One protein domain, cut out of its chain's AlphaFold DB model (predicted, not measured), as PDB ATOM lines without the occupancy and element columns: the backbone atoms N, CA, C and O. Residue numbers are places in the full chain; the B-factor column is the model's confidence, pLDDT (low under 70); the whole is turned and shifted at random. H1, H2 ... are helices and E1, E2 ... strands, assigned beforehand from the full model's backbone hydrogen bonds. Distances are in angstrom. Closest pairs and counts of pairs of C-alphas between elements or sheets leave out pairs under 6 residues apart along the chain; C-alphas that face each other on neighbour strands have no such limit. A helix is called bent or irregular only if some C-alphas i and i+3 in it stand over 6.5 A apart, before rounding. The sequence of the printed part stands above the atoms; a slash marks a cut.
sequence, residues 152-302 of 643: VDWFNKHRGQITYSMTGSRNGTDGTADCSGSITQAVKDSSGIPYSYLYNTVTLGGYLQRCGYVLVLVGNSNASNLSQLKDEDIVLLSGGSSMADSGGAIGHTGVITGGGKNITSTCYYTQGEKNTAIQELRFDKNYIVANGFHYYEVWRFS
ATOM      1  N   VAL A 152     214.197 139.821 132.657       94.81
ATOM      2  CA  VAL A 152     212.732 139.779 132.781       94.81
ATOM      3  C   VAL A 152     212.036 139.235 131.525       94.81
ATOM      4  O   VAL A 152     210.960 138.645 131.630       94.81
ATOM      5  N   ASP A 153     212.647 139.360 130.342       92.38
ATOM      6  CA  ASP A 153     212.048 138.893 129.085       92.38
ATOM      7  C   ASP A 153     211.828 137.376 129.100       92.38
ATOM      8  O   ASP A 153     210.816 136.888 128.591       92.38
ATOM      9  N   TRP A 154     212.726 136.628 129.753       96.00
ATOM     10  CA  TRP A 154     212.548 135.192 129.956       96.00
ATOM     11  C   TRP A 154     211.281 134.911 130.775       96.00
ATOM     12  O   TRP A 154     210.459 134.088 130.374       96.00
ATOM     13  N   PHE A 155     211.064 135.636 131.873       97.69
ATOM     14  CA  PHE A 155     209.888 135.450 132.730       97.69
ATOM     15  C   PHE A 155     208.590 135.848 132.028       97.69
ATOM     16  O   PHE A 155     207.584 135.149 132.141       97.69
ATOM     17  N   ASN A 156     208.610 136.939 131.264       94.94
ATOM     18  CA  ASN A 156     207.453 137.388 130.492       94.94
ATOM     19  C   ASN A 156     207.057 136.366 129.425       94.94
ATOM     20  O   ASN A 156     205.875 136.058 129.280       94.94
ATOM     21  N   LYS A 157     208.040 135.786 128.728       95.25
ATOM     22  CA  LYS A 157     207.808 134.767 127.698       95.25
ATOM     23  C   LYS A 157     207.206 133.472 128.254       95.25
ATOM     24  O   LYS A 157     206.419 132.836 127.557       95.25
ATOM     25  N   HIS A 158     207.571 133.082 129.474       96.75
ATOM     26  CA  HIS A 158     207.174 131.799 130.072       96.75
ATOM     27  C   HIS A 158     206.015 131.917 131.081       96.75
ATOM     28  O   HIS A 158     205.600 130.925 131.688       96.75
ATOM     29  N   ARG A 159     205.454 133.117 131.273       96.25
ATOM     30  CA  ARG A 159     204.302 133.330 132.160       96.25
ATOM     31  C   ARG A 159     203.102 132.506 131.675       96.25
ATOM     32  O   ARG A 159     202.815 132.458 130.482       96.25
ATOM     33  N   GLY A 160     202.415 131.834 132.601       97.19
ATOM     34  CA  GLY A 160     201.299 130.939 132.267       97.19
ATOM     35  C   GLY A 160     201.713 129.592 131.659       97.19
ATOM     36  O   GLY A 160     200.855 128.884 131.136       97.19
ATOM     37  N   GLN A 161     203.006 129.237 131.684       97.88
ATOM     38  CA  GLN A 161     203.530 127.987 131.104       97.88
ATOM     39  C   GLN A 161     204.394 127.167 132.073       97.88
ATOM     40  O   GLN A 161     204.690 126.014 131.780       97.88
ATOM     41  N   ILE A 162     204.806 127.739 133.211       98.38
ATOM     42  CA  ILE A 162     205.766 127.116 134.135       98.38
ATOM     43  C   ILE A 162     205.079 126.652 135.414       98.38
ATOM     44  O   ILE A 162     204.404 127.436 136.081       98.38
ATOM     45  N   THR A 163     205.301 125.394 135.781       97.88
ATOM     46  CA  THR A 163     204.937 124.817 137.084       97.88
ATOM     47  C   THR A 163     206.161 124.794 137.998       97.88
ATOM     48  O   THR A 163     207.271 124.524 137.541       97.88
ATOM     49  N   TYR A 164     205.996 125.093 139.288       97.12
ATOM     50  CA  TYR A 164     207.131 125.132 140.210       97.12
ATOM     51  C   TYR A 164     207.629 123.707 140.472       97.12
ATOM     52  O   TYR A 164     206.841 122.848 140.863       97.12
ATOM     53  N   SER A 165     208.923 123.451 140.284       89.25
ATOM     54  CA  SER A 165     209.547 122.175 140.643       89.25
ATOM     55  C   SER A 165     211.045 122.325 140.883       89.25
ATOM     56  O   SER A 165     211.754 122.899 140.059       89.25
ATOM     57  N   MET A 166     211.527 121.739 141.983       82.94
ATOM     58  CA  MET A 166     212.958 121.600 142.282       82.94
ATOM     59  C   MET A 166     213.556 120.283 141.761       82.94
ATOM     60  O   MET A 166     214.770 120.112 141.797       82.94
ATOM     61  N   THR A 167     212.726 119.348 141.292       84.50
ATOM     62  CA  THR A 167     213.153 118.014 140.826       84.50
ATOM     63  C   THR A 167     212.957 117.797 139.326       84.50
ATOM     64  O   THR A 167     213.474 116.825 138.784       84.50
ATOM     65  N   GLY A 168     212.210 118.682 138.659       83.75
ATOM     66  CA  GLY A 168     212.112 118.723 137.199       83.75
ATOM     67  C   GLY A 168     213.314 119.431 136.572       83.75
ATOM     68  O   GLY A 168     214.381 119.520 137.179       83.75
ATOM     69  N   SER A 169     213.158 119.982 135.367       90.88
ATOM     70  CA  SER A 169     214.282 120.619 134.664       90.88
ATOM     71  C   SER A 169     214.866 121.851 135.355       90.88
ATOM     72  O   SER A 169     215.988 122.238 135.036       90.88
ATOM     73  N   ARG A 170     214.123 122.488 136.275       93.00
ATOM     74  CA  ARG A 170     214.477 123.727 137.007       93.00
ATOM     75  C   ARG A 170     214.686 124.976 136.132       93.00
ATOM     76  O   ARG A 170     214.573 126.088 136.635       93.00
ATOM     77  N   ASN A 171     214.928 124.823 134.834       89.69
ATOM     78  CA  ASN A 171     215.228 125.885 133.868       89.69
ATOM     79  C   ASN A 171     214.094 126.150 132.862       89.69
ATOM     80  O   ASN A 171     214.276 126.945 131.943       89.69
ATOM     81  N   GLY A 172     212.946 125.481 133.005       93.94
ATOM     82  CA  GLY A 172     211.758 125.679 132.174       93.94
ATOM     83  C   GLY A 172     211.702 124.838 130.898       93.94
ATOM     84  O   GLY A 172     210.697 124.907 130.193       93.94
ATOM     85  N   THR A 173     212.724 124.029 130.597       94.25
ATOM     86  CA  THR A 173     212.791 123.227 129.355       94.25
ATOM     87  C   THR A 173     211.707 122.153 129.245       94.25
ATOM     88  O   THR A 173     211.297 121.821 128.136       94.25
ATOM     89  N   ASP A 174     211.196 121.655 130.371       95.12
ATOM     90  CA  ASP A 174     210.102 120.674 130.451       95.12
ATOM     91  C   ASP A 174     208.774 121.277 130.958       95.12
ATOM     92  O   ASP A 174     207.858 120.550 131.341       95.12
ATOM     93  N   GLY A 175     208.661 122.611 130.984       96.06
ATOM     94  CA  GLY A 175     207.525 123.312 131.595       96.06
ATOM     95  C   GLY A 175     207.600 123.401 133.123       96.06
ATOM     96  O   GLY A 175     206.648 123.865 133.756       96.06
ATOM     97  N   THR A 176     208.716 122.995 133.736       96.25
ATOM     98  CA  THR A 176     208.958 123.154 135.172       96.25
ATOM     99  C   THR A 176     210.210 123.973 135.465       96.25
ATOM    100  O   THR A 176     211.209 123.892 134.753       96.25
ATOM    101  N   ALA A 177     210.163 124.798 136.508       95.00
ATOM    102  CA  ALA A 177     211.324 125.557 136.959       95.00
ATOM    103  C   ALA A 177     211.267 125.847 138.464       95.00
ATOM    104  O   ALA A 177     210.196 125.802 139.069       95.00
ATOM    105  N   ASP A 178     212.401 126.214 139.053       93.44
ATOM    106  CA  ASP A 178     212.465 126.849 140.370       93.44
ATOM    107  C   ASP A 178     213.097 128.244 140.260       93.44
ATOM    108  O   ASP A 178     213.497 128.676 139.179       93.44
ATOM    109  N   CYS A 179     213.152 128.982 141.372       93.44
ATOM    110  CA  CYS A 179     213.605 130.375 141.369       93.44
ATOM    111  C   CYS A 179     215.040 130.557 140.844       93.44
ATOM    112  O   CYS A 179     215.306 131.463 140.057       93.44
ATOM    113  N   SER A 180     215.973 129.706 141.267       85.75
ATOM    114  CA  SER A 180     217.394 129.851 140.939       85.75
ATOM    115  C   SER A 180     217.756 129.236 139.588       85.75
ATOM    116  O   SER A 180     218.574 129.811 138.864       85.75
ATOM    117  N   GLY A 181     217.102 128.147 139.181       83.62
ATOM    118  CA  GLY A 181     217.237 127.577 137.845       83.62
ATOM    119  C   GLY A 181     216.671 128.492 136.758       83.62
ATOM    120  O   GLY A 181     217.318 128.668 135.722       83.62
ATOM    121  N   SER A 182     215.535 129.158 137.002       96.50
ATOM    122  CA  SER A 182     214.968 130.114 136.043       96.50
ATOM    123  C   SER A 182     215.807 131.382 135.903       96.50
ATOM    124  O   SER A 182     216.062 131.805 134.778       96.50
ATOM    125  N   ILE A 183     216.330 131.947 137.002       96.94
ATOM    126  CA  ILE A 183     217.285 133.068 136.927       96.94
ATOM    127  C   ILE A 183     218.569 132.643 136.209       96.94
ATOM    128  O   ILE A 183     219.047 133.374 135.346       96.94
ATOM    129  N   THR A 184     219.100 131.449 136.491       83.81
ATOM    130  CA  THR A 184     220.285 130.915 135.796       83.81
ATOM    131  C   THR A 184     220.071 130.868 134.281       83.81
ATOM    132  O   THR A 184     220.902 131.359 133.510       83.81
ATOM    133  N   GLN A 185     218.935 130.320 133.844       92.31
ATOM    134  CA  GLN A 185     218.582 130.232 132.430       92.31
ATOM    135  C   GLN A 185     218.356 131.614 131.807       92.31
ATOM    136  O   GLN A 185     218.910 131.903 130.746       92.31
ATOM    137  N   ALA A 186     217.604 132.487 132.478       94.56
ATOM    138  CA  ALA A 186     217.327 133.841 132.012       94.56
ATOM    139  C   ALA A 186     218.613 134.668 131.863       94.56
ATOM    140  O   ALA A 186     218.791 135.371 130.871       94.56
ATOM    141  N   VAL A 187     219.552 134.538 132.802       87.25
ATOM    142  CA  VAL A 187     220.870 135.183 132.740       87.25
ATOM    143  C   VAL A 187     221.716 134.611 131.602       87.25
ATOM    144  O   VAL A 187     222.379 135.382 130.911       87.25
ATOM    145  N   LYS A 188     221.672 133.298 131.337       82.12
ATOM    146  CA  LYS A 188     222.333 132.689 130.164       82.12
ATOM    147  C   LYS A 188     221.759 133.218 128.851       82.12
ATOM    148  O   LYS A 188     222.513 133.541 127.939       82.12
ATOM    149  N   ASP A 189     220.438 133.325 128.742       81.88
ATOM    150  CA  ASP A 189     219.781 133.819 127.523       81.88
ATOM    151  C   ASP A 189     219.989 135.331 127.332       81.88
ATOM    152  O   ASP A 189     220.044 135.827 126.207       81.88
ATOM    153  N   SER A 190     220.156 136.053 128.438       78.19
ATOM    154  CA  SER A 190     220.460 137.479 128.471       78.19
ATOM    155  C   SER A 190     221.914 137.781 128.094       78.19
ATOM    156  O   SER A 190     222.165 138.628 127.240       78.19
ATOM    157  N   SER A 191     222.874 137.079 128.703       66.81
ATOM    158  CA  SER A 191     224.317 137.330 128.557       66.81
ATOM    159  C   SER A 191     224.981 136.558 127.413       66.81
ATOM    160  O   SER A 191     226.052 136.946 126.949       66.81
ATOM    161  N   GLY A 192     224.384 135.446 126.978       60.72
ATOM    162  CA  GLY A 192     224.997 134.485 126.059       60.72
ATOM    163  C   GLY A 192     226.076 133.600 126.694       60.72
ATOM    164  O   GLY A 192     226.638 132.753 126.003       60.72
ATOM    165  N   ILE A 193     226.373 133.765 127.988       52.69
ATOM    166  CA  ILE A 193     227.380 132.967 128.690       52.69
ATOM    167  C   ILE A 193     226.740 131.653 129.152       52.69
ATOM    168  O   ILE A 193     225.692 131.687 129.796       52.69
ATOM    169  N   PRO A 194     227.334 130.485 128.855       48.19
ATOM    170  CA  PRO A 194     226.807 129.214 129.333       48.19
ATOM    171  C   PRO A 194     226.936 129.095 130.860       48.19
ATOM    172  O   PRO A 194     227.907 129.568 131.456       48.19
ATOM    173  N   TYR A 195     225.979 128.424 131.503       48.97
ATOM    174  CA  TYR A 195     226.114 127.957 132.885       48.97
ATOM    175  C   TYR A 195     226.739 126.560 132.920       48.97
ATOM    176  O   TYR A 195     226.518 125.760 132.014       48.97
ATOM    177  N   SER A 196     227.515 126.269 133.965       46.62
ATOM    178  CA  SER A 196     228.171 124.962 134.131       46.62
ATOM    179  C   SER A 196     227.203 123.911 134.690       46.62
ATOM    180  O   SER A 196     227.307 122.730 134.388       46.62
ATOM    181  N   TYR A 197     226.240 124.365 135.490       47.34
ATOM    182  CA  TYR A 197     225.117 123.614 136.041       47.34
ATOM    183  C   TYR A 197     224.019 124.617 136.429       47.34
ATOM    184  O   TYR A 197     224.233 125.830 136.373       47.34
ATOM    185  N   LEU A 198     222.835 124.135 136.813       57.69
ATOM    186  CA  LEU A 198     221.779 125.011 137.322       57.69
ATOM    187  C   LEU A 198     222.061 125.391 138.772       57.69
ATOM    188  O   LEU A 198     221.900 124.574 139.682       57.69
ATOM    189  N   TYR A 199     222.483 126.637 138.970       64.94
ATOM    190  CA  TYR A 199     222.872 127.150 140.276       64.94
ATOM    191  C   TYR A 199     221.692 127.164 141.257       64.94
ATOM    192  O   TYR A 199     220.518 127.221 140.881       64.94
ATOM    193  N   ASN A 200     222.029 127.093 142.540       67.56
ATOM    194  CA  ASN A 200     221.128 127.403 143.647       67.56
ATOM    195  C   ASN A 200     221.390 128.842 144.125       67.56
ATOM    196  O   ASN A 200     222.341 129.478 143.678       67.56
ATOM    197  N   THR A 201     220.581 129.364 145.045       59.78
ATOM    198  CA  THR A 201     220.739 130.735 145.566       59.78
ATOM    199  C   THR A 201     222.114 131.021 146.166       59.78
ATOM    200  O   THR A 201     222.621 132.117 145.969       59.78
ATOM    201  N   VAL A 202     222.748 130.034 146.811       50.75
ATOM    202  CA  VAL A 202     224.090 130.171 147.410       50.75
ATOM    203  C   VAL A 202     225.165 130.396 146.342       50.75
ATOM    204  O   VAL A 202     226.046 131.231 146.495       50.75
ATOM    205  N   THR A 203     225.100 129.644 145.242       51.16
ATOM    206  CA  THR A 203     226.147 129.630 144.202       51.16
ATOM    207  C   THR A 203     225.864 130.575 143.034       51.16
ATOM    208  O   THR A 203     226.749 130.835 142.217       51.16
ATOM    209  N   LEU A 204     224.649 131.126 142.952       58.97
ATOM    210  CA  LEU A 204     224.211 131.978 141.849       58.97
ATOM    211  C   LEU A 204     225.000 133.294 141.768       58.97
ATOM    212  O   LEU A 204     225.298 133.730 140.660       58.97
ATOM    213  N   GLY A 205     225.410 133.888 142.896       50.78
ATOM    214  CA  GLY A 205     226.189 135.138 142.916       50.78
ATOM    215  C   GLY A 205     227.466 135.081 142.066       50.78
ATOM    216  O   GLY A 205     227.728 135.984 141.271       50.78
ATOM    217  N   GLY A 206     228.207 133.968 142.122       47.59
ATOM    218  CA  GLY A 206     229.405 133.775 141.293       47.59
ATOM    219  C   GLY A 206     229.093 133.703 139.791       47.59
ATOM    220  O   GLY A 206     229.820 134.250 138.960       47.59
ATOM    221  N   TYR A 207     227.965 133.094 139.420       56.84
ATOM    222  CA  TYR A 207     227.514 133.086 138.029       56.84
ATOM    223  C   TYR A 207     227.027 134.462 137.557       56.84
ATOM    224  O   TYR A 207     227.272 134.839 136.409       56.84
ATOM    225  N   LEU A 208     226.384 135.235 138.435       60.38
ATOM    226  CA  LEU A 208     225.998 136.619 138.160       60.38
ATOM    227  C   LEU A 208     227.237 137.482 137.879       60.38
ATOM    228  O   LEU A 208     227.255 138.180 136.865       60.38
ATOM    229  N   GLN A 209     228.301 137.362 138.681       52.62
ATOM    230  CA  GLN A 209     229.585 138.034 138.418       52.62
ATOM    231  C   GLN A 209     230.156 137.683 137.049       52.62
ATOM    232  O   GLN A 209     230.497 138.580 136.276       52.62
ATOM    233  N   ARG A 210     230.186 136.390 136.699       48.31
ATOM    234  CA  ARG A 210     230.633 135.936 135.372       48.31
ATOM    235  C   ARG A 210     229.823 136.572 134.242       48.31
ATOM    236  O   ARG A 210     230.367 136.855 133.180       48.31
ATOM    237  N   CYS A 211     228.539 136.815 134.484       55.31
ATOM    238  CA  CYS A 211     227.602 137.430 133.549       55.31
ATOM    239  C   CYS A 211     227.567 138.968 133.605       55.31
ATOM    240  O   CYS A 211     226.655 139.578 133.037       55.31
ATOM    241  N   GLY A 212     228.548 139.598 134.260       53.97
ATOM    242  CA  GLY A 212     228.736 141.051 134.298       53.97
ATOM    243  C   GLY A 212     227.845 141.787 135.300       53.97
ATOM    244  O   GLY A 212     227.570 142.978 135.133       53.97
ATOM    245  N   TYR A 213     227.346 141.081 136.313       69.19
ATOM    246  CA  TYR A 213     226.660 141.688 137.446       69.19
ATOM    247  C   TYR A 213     227.634 141.988 138.578       69.19
ATOM    248  O   TYR A 213     228.554 141.223 138.851       69.19
ATOM    249  N   VAL A 214     227.381 143.074 139.295       58.06
ATOM    250  CA  VAL A 214     228.119 143.446 140.502       58.06
ATOM    251  C   VAL A 214     227.166 143.524 141.683       58.06
ATOM    252  O   VAL A 214     226.010 143.932 141.536       58.06
ATOM    253  N   LEU A 215     227.658 143.128 142.852       66.25
ATOM    254  CA  LEU A 215     226.948 143.303 144.108       66.25
ATOM    255  C   LEU A 215     226.931 144.798 144.434       66.25
ATOM    256  O   LEU A 215     227.975 145.392 144.693       66.25
ATOM    257  N   VAL A 216     225.758 145.420 144.366       64.75
ATOM    258  CA  VAL A 216     225.609 146.868 144.598       64.75
ATOM    259  C   VAL A 216     225.058 147.192 145.971       64.75
ATOM    260  O   VAL A 216     225.151 148.336 146.409       64.75
ATOM    261  N   LEU A 217     224.430 146.217 146.624       70.25
ATOM    262  CA  LEU A 217     223.771 146.424 147.898       70.25
ATOM    263  C   LEU A 217     223.619 145.104 148.647       70.25
ATOM    264  O   LEU A 217     223.276 144.077 148.064       70.25
ATOM    265  N   VAL A 218     223.826 145.179 149.956       67.19
ATOM    266  CA  VAL A 218     223.525 144.124 150.923       67.19
ATOM    267  C   VAL A 218     222.516 144.686 151.915       67.19
ATOM    268  O   VAL A 218     222.580 145.861 152.290       67.19
ATOM    269  N   GLY A 219     221.550 143.879 152.323       73.00
ATOM    270  CA  GLY A 219     220.552 144.282 153.299       73.00
ATOM    271  C   GLY A 219     220.108 143.140 154.195       73.00
ATOM    272  O   GLY A 219     220.509 141.992 154.037       73.00
ATOM    273  N   ASN A 220     219.280 143.492 155.171       82.88
ATOM    274  CA  ASN A 220     218.745 142.574 156.169       82.88
ATOM    275  C   ASN A 220     217.248 142.825 156.391       82.88
ATOM    276  O   ASN A 220     216.643 143.675 155.731       82.88
ATOM    277  N   SER A 221     216.641 142.137 157.357       85.56
ATOM    278  CA  SER A 221     215.208 142.244 157.676       85.56
ATOM    279  C   SER A 221     214.706 143.662 158.013       85.56
ATOM    280  O   SER A 221     213.494 143.894 158.050       85.56
ATOM    281  N   ASN A 222     215.593 144.640 158.236       83.62
ATOM    282  CA  ASN A 222     215.199 146.041 158.405       83.62
ATOM    283  C   ASN A 222     214.790 146.726 157.097       83.62
ATOM    284  O   ASN A 222     214.078 147.728 157.162       83.62
ATOM    285  N   ALA A 223     215.194 146.188 155.939       83.38
ATOM    286  CA  ALA A 223     214.785 146.646 154.610       83.38
ATOM    287  C   ALA A 223     215.025 148.153 154.351       83.38
ATOM    288  O   ALA A 223     214.307 148.787 153.574       83.38
ATOM    289  N   SER A 224     216.024 148.748 155.010       84.62
ATOM    290  CA  SER A 224     216.251 150.202 155.029       84.62
ATOM    291  C   SER A 224     216.690 150.783 153.682       84.62
ATOM    292  O   SER A 224     216.584 151.988 153.466       84.62
ATOM    293  N   ASN A 225     217.172 149.939 152.771       86.50
ATOM    294  CA  ASN A 225     217.806 150.349 151.522       86.50
ATOM    295  C   ASN A 225     217.046 149.887 150.260       86.50
ATOM    296  O   ASN A 225     217.538 150.070 149.149       86.50
ATOM    297  N   LEU A 226     215.812 149.375 150.398       88.62
ATOM    298  CA  LEU A 226     214.994 148.915 149.261       88.62
ATOM    299  C   LEU A 226     214.638 150.020 148.253       88.62
ATOM    300  O   LEU A 226     214.361 149.727 147.094       88.62
ATOM    301  N   SER A 227     214.670 151.292 148.653       90.44
ATOM    302  CA  SER A 227     214.460 152.425 147.739       90.44
ATOM    303  C   SER A 227     215.549 152.562 146.665       90.44
ATOM    304  O   SER A 227     215.359 153.309 145.708       90.44
ATOM    305  N   GLN A 228     216.677 151.860 146.812       89.50
ATOM    306  CA  GLN A 228     217.808 151.889 145.880       89.50
ATOM    307  C   GLN A 228     217.709 150.835 144.762       89.50
ATOM    308  O   GLN A 228     218.570 150.804 143.873       89.50
ATOM    309  N   LEU A 229     216.693 149.968 144.815       91.31
ATOM    310  CA  LEU A 229     216.446 148.942 143.808       91.31
ATOM    311  C   LEU A 229     216.024 149.558 142.475       91.31
ATOM    312  O   LEU A 229     215.301 150.554 142.420       91.31
ATOM    313  N   LYS A 230     216.467 148.933 141.390       91.12
ATOM    314  CA  LYS A 230     216.139 149.295 140.012       91.12
ATOM    315  C   LYS A 230     215.606 148.069 139.286       91.12
ATOM    316  O   LYS A 230     215.934 146.940 139.641       91.12
ATOM    317  N   ASP A 231     214.801 148.299 138.255       90.94
ATOM    318  CA  ASP A 231     214.401 147.218 137.355       90.94
ATOM    319  C   ASP A 231     215.647 146.526 136.774       90.94
ATOM    320  O   ASP A 231     216.652 147.190 136.512       90.94
ATOM    321  N   GLU A 232     215.556 145.211 136.564       92.00
ATOM    322  CA  GLU A 232     216.649 144.304 136.160       92.00
ATOM    323  C   GLU A 232     217.699 143.975 137.234       92.00
ATOM    324  O   GLU A 232     218.578 143.146 136.978       92.00
ATOM    325  N   ASP A 233     217.604 144.540 138.441       95.62
ATOM    326  CA  ASP A 233     218.393 144.032 139.564       95.62
ATOM    327  C   ASP A 233     217.964 142.593 139.884       95.62
ATOM    328  O   ASP A 233     216.777 142.283 139.929       95.62
ATOM    329  N   ILE A 234     218.921 141.705 140.130       97.19
ATOM    330  CA  ILE A 234     218.658 140.355 140.628       97.19
ATOM    331  C   ILE A 234     218.872 140.364 142.132       97.19
ATOM    332  O   ILE A 234     219.914 140.804 142.607       97.19
ATOM    333  N   VAL A 235     217.896 139.874 142.889       95.19
ATOM    334  CA  VAL A 235     217.991 139.802 144.349       95.19
ATOM    335  C   VAL A 235     218.139 138.357 144.781       95.19
ATOM    336  O   VAL A 235     217.303 137.532 144.417       95.19
ATOM    337  N   LEU A 236     219.171 138.072 145.575       88.62
ATOM    338  CA  LEU A 236     219.354 136.801 146.276       88.62
ATOM    339  C   LEU A 236     218.917 136.976 147.734       88.62
ATOM    340  O   LEU A 236     219.325 137.932 148.387       88.62
ATOM    341  N   LEU A 237     218.080 136.075 148.243       87.19
ATOM    342  CA  LEU A 237     217.456 136.126 149.569       87.19
ATOM    343  C   LEU A 237     217.829 134.886 150.383       87.19
ATOM    344  O   LEU A 237     217.816 133.772 149.856       87.19
ATOM    345  N   SER A 238     218.111 135.089 151.670       79.25
ATOM    346  CA  SER A 238     218.469 134.039 152.624       79.25
ATOM    347  C   SER A 238     217.708 134.212 153.933       79.25
ATOM    348  O   SER A 238     217.550 135.323 154.451       79.25
ATOM    349  N   GLY A 239     217.248 133.091 154.479       72.50
ATOM    350  CA  GLY A 239     216.701 132.987 155.828       72.50
ATOM    351  C   GLY A 239     217.760 132.958 156.932       72.50
ATOM    352  O   GLY A 239     217.405 132.829 158.096       72.50
ATOM    353  N   GLY A 240     219.048 133.054 156.603       67.12
ATOM    354  CA  GLY A 240     220.115 133.210 157.589       67.12
ATOM    355  C   GLY A 240     220.707 134.615 157.619       67.12
ATOM    356  O   GLY A 240     220.168 135.567 157.057       67.12
ATOM    357  N   SER A 241     221.846 134.735 158.291       64.50
ATOM    358  CA  SER A 241     222.600 135.983 158.433       64.50
ATOM    359  C   SER A 241     223.461 136.328 157.214       64.50
ATOM    360  O   SER A 241     223.937 137.456 157.109       64.50
ATOM    361  N   SER A 242     223.641 135.377 156.292       57.44
ATOM    362  CA  SER A 242     224.415 135.524 155.055       57.44
ATOM    363  C   SER A 242     223.827 134.696 153.900       57.44
ATOM    364  O   SER A 242     222.951 133.849 154.105       57.44
ATOM    365  N   MET A 243     224.325 134.888 152.668       58.41
ATOM    366  CA  MET A 243     223.996 133.999 151.539       58.41
ATOM    367  C   MET A 243     224.490 132.560 151.748       58.41
ATOM    368  O   MET A 243     223.856 131.637 151.238       58.41
ATOM    369  N   ALA A 244     225.569 132.340 152.511       43.41
ATOM    370  CA  ALA A 244     226.086 130.996 152.791       43.41
ATOM    371  C   ALA A 244     225.063 130.138 153.559       43.41
ATOM    372  O   ALA A 244     224.918 128.943 153.297       43.41
ATOM    373  N   ASP A 245     224.266 130.778 154.417       44.34
ATOM    374  CA  ASP A 245     223.224 130.123 155.213       44.34
ATOM    375  C   ASP A 245     222.028 129.648 154.363       44.34
ATOM    376  O   ASP A 245     221.236 128.809 154.798       44.34
ATOM    377  N   SER A 246     221.902 130.112 153.111       54.31
ATOM    378  CA  SER A 246     220.838 129.669 152.197       54.31
ATOM    379  C   SER A 246     220.972 128.189 151.798       54.31
ATOM    380  O   SER A 246     220.043 127.655 151.193       54.31
ATOM    381  N   GLY A 247     222.093 127.524 152.117       39.72
ATOM    382  CA  GLY A 247     222.356 126.102 151.845       39.72
ATOM    383  C   GLY A 247     221.678 125.108 152.798       39.72
ATOM    384  O   GLY A 247     221.780 123.904 152.587       39.72
ATOM    385  N   GLY A 248     220.968 125.595 153.818       36.78
ATOM    386  CA  GLY A 248     220.135 124.800 154.733       36.78
ATOM    387  C   GLY A 248     218.935 125.571 155.307       36.78
ATOM    388  O   GLY A 248     218.148 125.003 156.060       36.78
ATOM    389  N   ALA A 249     218.789 126.851 154.944       47.81
ATOM    390  CA  ALA A 249     217.684 127.741 155.299       47.81
ATOM    391  C   ALA A 249     216.806 128.090 154.073       47.81
ATOM    392  O   ALA A 249     217.041 127.630 152.956       47.81
ATOM    393  N   ILE A 250     215.780 128.925 154.271       66.06
ATOM    394  CA  ILE A 250     214.864 129.382 153.212       66.06
ATOM    395  C   ILE A 250     215.624 130.303 152.236       66.06
ATOM    396  O   ILE A 250     215.941 131.441 152.577       66.06
ATOM    397  N   GLY A 251     215.924 129.818 151.029       76.94
ATOM    398  CA  GLY A 251     216.554 130.588 149.950       76.94
ATOM    399  C   GLY A 251     215.560 131.013 148.867       76.94
ATOM    400  O   GLY A 251     214.685 130.233 148.486       76.94
ATOM    401  N   HIS A 252     215.692 132.231 148.334       92.12
ATOM    402  CA  HIS A 252     214.899 132.677 147.181       92.12
ATOM    403  C   HIS A 252     215.662 133.648 146.274       92.12
ATOM    404  O   HIS A 252     216.606 134.303 146.698       92.12
ATOM    405  N   THR A 253     215.270 133.746 145.006       96.25
ATOM    406  CA  THR A 253     215.849 134.727 144.080       96.25
ATOM    407  C   THR A 253     214.826 135.183 143.058       96.25
ATOM    408  O   THR A 253     213.912 134.436 142.715       96.25
ATOM    409  N   GLY A 254     214.990 136.392 142.538       97.38
ATOM    410  CA  GLY A 254     214.148 136.937 141.477       97.38
ATOM    411  C   GLY A 254     214.759 138.178 140.846       97.38
ATOM    412  O   GLY A 254     215.792 138.669 141.299       97.38
ATOM    413  N   VAL A 255     214.114 138.677 139.796       98.19
ATOM    414  CA  VAL A 255     214.488 139.924 139.120       98.19
ATOM    415  C   VAL A 255     213.518 141.037 139.508       98.19
ATOM    416  O   VAL A 255     212.311 140.814 139.594       98.19
ATOM    417  N   ILE A 256     214.032 142.234 139.763       98.12
ATOM    418  CA  ILE A 256     213.241 143.395 140.154       98.12
ATOM    419  C   ILE A 256     212.542 144.007 138.939       98.12
ATOM    420  O   ILE A 256     213.137 144.171 137.872       98.12
ATOM    421  N   THR A 257     211.267 144.352 139.120       95.69
ATOM    422  CA  THR A 257     210.388 144.962 138.115       95.69
ATOM    423  C   THR A 257     209.508 146.063 138.727       95.69
ATOM    424  O   THR A 257     209.537 146.334 139.935       95.69
ATOM    425  N   GLY A 258     208.693 146.723 137.896       92.31
ATOM    426  CA  GLY A 258     207.678 147.676 138.355       92.31
ATOM    427  C   GLY A 258     208.243 149.010 138.856       92.31
ATOM    428  O   GLY A 258     207.637 149.645 139.722       92.31
ATOM    429  N   GLY A 259     209.400 149.437 138.344       89.56
ATOM    430  CA  GLY A 259     210.097 150.640 138.791       89.56
ATOM    431  C   GLY A 259     210.809 150.447 140.131       89.56
ATOM    432  O   GLY A 259     210.732 151.330 140.987       89.56
ATOM    433  N   GLY A 260     211.447 149.292 140.334       91.69
ATOM    434  CA  GLY A 260     212.188 148.971 141.559       91.69
ATOM    435  C   GLY A 260     211.319 148.446 142.705       91.69
ATOM    436  O   GLY A 260     211.713 148.530 143.866       91.69
ATOM    437  N   LYS A 261     210.093 147.993 142.419       95.19
ATOM    438  CA  LYS A 261     209.042 147.803 143.436       95.19
ATOM    439  C   LYS A 261     208.550 146.374 143.588       95.19
ATOM    440  O   LYS A 261     208.008 146.045 144.646       95.19
ATOM    441  N   ASN A 262     208.702 145.562 142.559       97.56
ATOM    442  CA  ASN A 262     208.211 144.199 142.526       97.56
ATOM    443  C   ASN A 262     209.381 143.242 142.324       97.56
ATOM    444  O   ASN A 262     210.393 143.613 141.739       97.56
ATOM    445  N   ILE A 263     209.228 142.011 142.794       97.62
ATOM    446  CA  ILE A 263     210.102 140.892 142.464       97.62
ATOM    447  C   ILE A 263     209.325 139.950 141.547       97.62
ATOM    448  O   ILE A 263     208.247 139.465 141.895       97.62
ATOM    449  N   THR A 264     209.863 139.714 140.355       98.31
ATOM    450  CA  THR A 264     209.390 138.685 139.433       98.31
ATOM    451  C   THR A 264     210.232 137.431 139.634       98.31
ATOM    452  O   THR A 264     211.455 137.465 139.486       98.31
ATOM    453  N   SER A 265     209.590 136.321 139.992       97.62
ATOM    454  CA  SER A 265     210.280 135.060 140.276       97.62
ATOM    455  C   SER A 265     209.417 133.837 139.977       97.62
ATOM    456  O   SER A 265     208.186 133.899 139.984       97.62
ATOM    457  N   THR A 266     210.076 132.703 139.746       97.69
ATOM    458  CA  THR A 266     209.455 131.377 139.775       97.69
ATOM    459  C   THR A 266     209.360 130.905 141.227       97.69
ATOM    460  O   THR A 266     210.367 130.566 141.844       97.69
ATOM    461  N   CYS A 267     208.158 130.865 141.796       93.88
ATOM    462  CA  CYS A 267     207.947 130.589 143.216       93.88
ATOM    463  C   CYS A 267     206.759 129.648 143.468       93.88
ATOM    464  O   CYS A 267     205.951 129.375 142.582       93.88
ATOM    465  N   TYR A 268     206.651 129.168 144.709       92.56
ATOM    466  CA  TYR A 268     205.586 128.266 145.157       92.56
ATOM    467  C   TYR A 268     204.355 129.009 145.718       92.56
ATOM    468  O   TYR A 268     203.551 128.433 146.443       92.56
ATOM    469  N   TYR A 269     204.190 130.299 145.404       93.06
ATOM    470  CA  TYR A 269     203.130 131.148 145.971       93.06
ATOM    471  C   TYR A 269     201.711 130.599 145.726       93.06
ATOM    472  O   TYR A 269     200.858 130.663 146.605       93.06
ATOM    473  N   THR A 270     201.471 129.985 144.563       94.19
ATOM    474  CA  THR A 270     200.198 129.330 144.208       94.19
ATOM    475  C   THR A 270     200.148 127.854 144.620       94.19
ATOM    476  O   THR A 270     199.412 127.069 144.030       94.19
ATOM    477  N   GLN A 271     200.980 127.438 145.577       93.75
ATOM    478  CA  GLN A 271     201.018 126.074 146.120       93.75
ATOM    479  C   GLN A 271     201.228 124.978 145.059       93.75
ATOM    480  O   GLN A 271     200.671 123.888 145.155       93.75
ATOM    481  N   GLY A 272     202.031 125.269 144.030       90.44
ATOM    482  CA  GLY A 272     202.380 124.297 142.991       90.44
ATOM    483  C   GLY A 272     201.313 124.088 141.916       90.44
ATOM    484  O   GLY A 272     201.441 123.152 141.127       90.44
ATOM    485  N   GLU A 273     200.285 124.942 141.857       96.69
ATOM    486  CA  GLU A 273     199.316 124.923 140.761       96.69
ATOM    487  C   GLU A 273     200.018 124.940 139.385       96.69
ATOM    488  O   GLU A 273     201.061 125.572 139.167       96.69
ATOM    489  N   LYS A 274     199.466 124.158 138.454       97.44
ATOM    490  CA  LYS A 274     200.064 123.945 137.139       97.44
ATOM    491  C   LYS A 274     200.119 125.260 136.366       97.44
ATOM    492  O   LYS A 274     199.104 125.922 136.186       97.44
ATOM    493  N   ASN A 275     201.291 125.566 135.813       97.50
ATOM    494  CA  ASN A 275     201.557 126.706 134.931       97.50
ATOM    495  C   ASN A 275     201.463 128.103 135.578       97.50
ATOM    496  O   ASN A 275     201.502 129.111 134.867       97.50
ATOM    497  N   THR A 276     201.391 128.195 136.905       97.69
ATOM    498  CA  THR A 276     201.224 129.466 137.630       97.69
ATOM    499  C   THR A 276     202.463 129.889 138.424       97.69
ATOM    500  O   THR A 276     202.393 130.813 139.227       97.69
ATOM    501  N   ALA A 277     203.624 129.261 138.225       97.62
ATOM    502  CA  ALA A 277     204.783 129.464 139.101       97.62
ATOM    503  C   ALA A 277     205.446 130.845 138.986       97.62
ATOM    504  O   ALA A 277     206.068 131.309 139.939       97.62
ATOM    505  N   ILE A 278     205.360 131.502 137.827       98.38
ATOM    506  CA  ILE A 278     205.935 132.840 137.638       98.38
ATOM    507  C   ILE A 278     204.974 133.871 138.217       98.38
ATOM    508  O   ILE A 278     203.889 134.080 137.677       98.38
ATOM    509  N   GLN A 279     205.401 134.528 139.289       97.56
ATOM    510  CA  GLN A 279     204.644 135.563 139.982       97.56
ATOM    511  C   GLN A 279     205.414 136.876 139.971       97.56
ATOM    512  O   GLN A 279     206.645 136.887 139.954       97.56
ATOM    513  N   GLU A 280     204.672 137.976 140.006       97.25
ATOM    514  CA  GLU A 280     205.205 139.308 140.262       97.25
ATOM    515  C   GLU A 280     204.586 139.806 141.566       97.25
ATOM    516  O   GLU A 280     203.379 140.031 141.646       97.25
ATOM    517  N   LEU A 281     205.407 139.916 142.606       96.62
ATOM    518  CA  LEU A 281     204.962 140.227 143.961       96.62
ATOM    519  C   LEU A 281     205.584 141.540 144.424       96.62
ATOM    520  O   LEU A 281     206.710 141.866 144.051       96.62
ATOM    521  N   ARG A 282     204.866 142.292 145.263       96.94
ATOM    522  CA  ARG A 282     205.406 143.507 145.880       96.94
ATOM    523  C   ARG A 282     206.635 143.139 146.714       96.94
ATOM    524  O   ARG A 282     206.529 142.327 147.628       96.94
ATOM    525  N   PHE A 283     207.776 143.755 146.414       96.31
ATOM    526  CA  PHE A 283     209.009 143.556 147.164       96.31
ATOM    527  C   PHE A 283     209.196 144.706 148.155       96.31
ATOM    528  O   PHE A 283     209.596 145.816 147.798       96.31
ATOM    529  N   ASP A 284     208.817 144.455 149.403       94.69
ATOM    530  CA  ASP A 284     208.918 145.395 150.513       94.69
ATOM    531  C   ASP A 284     209.313 144.677 151.815       94.69
ATOM    532  O   ASP A 284     209.568 143.470 151.841       94.69
ATOM    533  N   LYS A 285     209.377 145.424 152.921       94.06
ATOM    534  CA  LYS A 285     209.715 144.863 154.234       94.06
ATOM    535  C   LYS A 285     208.780 143.720 154.646       94.06
ATOM    536  O   LYS A 285     209.245 142.763 155.261       94.06
ATOM    537  N   ASN A 286     207.489 143.805 154.318       94.81
ATOM    538  CA  ASN A 286     206.531 142.764 154.682       94.81
ATOM    539  C   ASN A 286     206.819 141.484 153.907       94.81
ATOM    540  O   ASN A 286     206.796 140.415 154.505       94.81
ATOM    541  N   TYR A 287     207.160 141.590 152.621       94.00
ATOM    542  CA  TYR A 287     207.612 140.441 151.839       94.00
ATOM    543  C   TYR A 287     208.829 139.762 152.484       94.00
ATOM    544  O   TYR A 287     208.825 138.549 152.667       94.00
ATOM    545  N   ILE A 288     209.846 140.534 152.879       92.81
ATOM    546  CA  ILE A 288     211.075 139.999 153.491       92.81
ATOM    547  C   ILE A 288     210.765 139.281 154.812       92.81
ATOM    548  O   ILE A 288     211.122 138.117 154.984       92.81
ATOM    549  N   VAL A 289     210.053 139.948 155.724       90.69
ATOM    550  CA  VAL A 289     209.785 139.425 157.073       90.69
ATOM    551  C   VAL A 289     208.794 138.260 157.051       90.69
ATOM    552  O   VAL A 289     209.026 137.256 157.719       90.69
ATOM    553  N   ALA A 290     207.706 138.354 156.280       90.94
ATOM    554  CA  ALA A 290     206.672 137.314 156.245       90.94
ATOM    555  C   ALA A 290     207.171 135.997 155.635       90.94
ATOM    556  O   ALA A 290     206.650 134.937 155.969       90.94
ATOM    557  N   ASN A 291     208.184 136.061 154.766       88.88
ATOM    558  CA  ASN A 291     208.812 134.884 154.169       88.88
ATOM    559  C   ASN A 291     210.075 134.428 154.929       88.88
ATOM    560  O   ASN A 291     210.772 133.533 154.459       88.88
ATOM    561  N   GLY A 292     210.365 135.015 156.099       89.38
ATOM    562  CA  GLY A 292     211.463 134.582 156.969       89.38
ATOM    563  C   GLY A 292     212.861 134.894 156.431       89.38
ATOM    564  O   GLY A 292     213.804 134.183 156.761       89.38
ATOM    565  N   PHE A 293     213.011 135.925 155.594       90.62
ATOM    566  CA  PHE A 293     214.315 136.349 155.091       90.62
ATOM    567  C   PHE A 293     214.984 137.329 156.059       90.62
ATOM    568  O   PHE A 293     214.385 138.315 156.499       90.62
ATOM    569  N   HIS A 294     216.256 137.080 156.352       83.06
ATOM    570  CA  HIS A 294     217.055 137.875 157.285       83.06
ATOM    571  C   HIS A 294     218.222 138.591 156.603       83.06
ATOM    572  O   HIS A 294     218.711 139.583 157.144       83.06
ATOM    573  N   TYR A 295     218.595 138.160 155.397       81.00
ATOM    574  CA  TYR A 295     219.684 138.726 154.611       81.00
ATOM    575  C   TYR A 295     219.350 138.695 153.111       81.00
ATOM    576  O   TYR A 295     218.715 137.757 152.622       81.00
ATOM    577  N   TYR A 296     219.777 139.720 152.371       80.19
ATOM    578  CA  TYR A 296     219.683 139.746 150.913       80.19
ATOM    579  C   TYR A 296     220.829 140.498 150.245       80.19
ATOM    580  O   TYR A 296     221.394 141.444 150.794       80.19
ATOM    581  N   GLU A 297     221.099 140.103 149.008       83.62
ATOM    582  CA  GLU A 297     222.066 140.717 148.105       83.62
ATOM    583  C   GLU A 297     221.370 141.213 146.850       83.62
ATOM    584  O   GLU A 297     220.498 140.534 146.307       83.62
ATOM    585  N   VAL A 298     221.782 142.377 146.359       84.06
ATOM    586  CA  VAL A 298     221.273 142.966 145.121       84.06
ATOM    587  C   VAL A 298     222.397 143.037 144.107       84.06
ATOM    588  O   VAL A 298     223.393 143.743 144.284       84.06
ATOM    589  N   TRP A 299     222.191 142.328 143.013       85.06
ATOM    590  CA  TRP A 299     223.114 142.178 141.910       85.06
ATOM    591  C   TRP A 299     222.614 142.987 140.725       85.06
ATOM    592  O   TRP A 299     221.560 142.703 140.156       85.06
ATOM    593  N   ARG A 300     223.386 143.991 140.322       87.81
ATOM    594  CA  ARG A 300     223.040 144.876 139.210       87.81
ATOM    595  C   ARG A 300     223.956 144.616 138.038       87.81
ATOM    596  O   ARG A 300     225.171 144.545 138.209       87.81
ATOM    597  N   PHE A 301     223.388 144.525 136.842       77.38
ATOM    598  CA  PHE A 301     224.208 144.463 135.645       77.38
ATOM    599  C   PHE A 301     224.956 145.787 135.462       77.38
ATOM    600  O   PHE A 301     224.331 146.841 135.333       77.38
ATOM    601  N   SER A 302     226.286 145.732 135.467       64.94
ATOM    602  CA  SER A 302     227.152 146.897 135.253       64.94
ATOM    603  C   SER A 302     227.893 146.841 133.922       64.94
ATOM    604  O   SER A 302     228.634 147.764 133.598       64.94
TER     605      SER A 302
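This is residues 152 to 302 of the 643 residues of an uncharacterized protein of Enterococcus hirae (UniProt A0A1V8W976). A strongly twisted sheet of six strands has the helices H1, H2 and H3 over one face, making two layers, helices on one face of a sheet; H2 and H3 run side by side. Small H4 lies on that face too, and short H5 lies beside the strands. The 151 printed residues hold five named helices and six named strands, in the chain order H1 H2 H3 E1 E2 H4 E3 E4 E5 H5 E6; the class is mixed, helices and strands. The sheet, order E1 E6 E2 E3 E4 E5, is antiparallel throughout. The whole is compact and rounded, with a radius of gyration of the C-alphas of 13.9 A and spans of 38 by 32 by 32 A.

The sheet runs from edge strand E1, residues 213 to 220, through E6, 295 to 301, E2, 234 to 238, E3, 251 to 257, and E4, 262 to 266, to edge strand E5, 278 to 282. Its strands' lines turn by 126 degrees from edge to edge, and E1 bends by 52 degrees at residue 216. Within hydrogen-bond range are N 216 and O 298, 2.9 A, for E1 and E6; N 236 and O 297, 2.9 A, for E6 and E2; N 237 and O 252, 2.8 A, for E2 and E3; N 264 and O 255, 2.8 A, for E3 and E4; and N 263 and O 281, 2.8 A, for E4 and E5. E3, E4 and E5 form a meander, each strand the antiparallel neighbour of the one before, with hairpins E3 and E4, E4 and E5. H2, residues 179 to 191, lies over E3 at a height over the sheet of 8.6 A. H3, residues 201 to 210, lies over E6 and E2 at 8.5 A and is irregular, C-alphas 202 and 205 being 7.0 A apart. H2 and H3 touch at a shallow tilt of 7 degrees, the same way; their closest C-alphas are those of Ser 180 and Thr 201, 5.8 A. H1, residues 152 to 158, touches residues 186 to 189 of H2 alone, closest at the C-alphas of Trp 154 and Ala 186, 5.4 A. H4, residues 244 to 247, touches H3, closest at the C-alphas of Val 202 and Ala 244, 5.8 A. H5, residues 285 to 290, is on the sheet but over none of its strands. Every O i to N i+4 pair is within hydrogen-bond range in H1, H2 and H5, and 3 of 6 in H3; H4 is too short for such a pair.

E1 and E6 each measure 20.3 A, E3 19.6 A, H2 18.1 A and H3 15.1 A from first to last C-alpha. H1 begins at C-alpha 152, (212.732, 139.779, 132.781), and E6 ends at C-alpha 301, (224.208, 144.463, 135.645).

The C-alphas of Asp 174 and Ser 224, the two farthest apart, are 38.9 A apart. The printed part has no cut. The links H1 to H2, E1 to E2 and E4 to E5 are long. pLDDT is under 70 in residues 191 to 216, 218, 240 to 250 and 302.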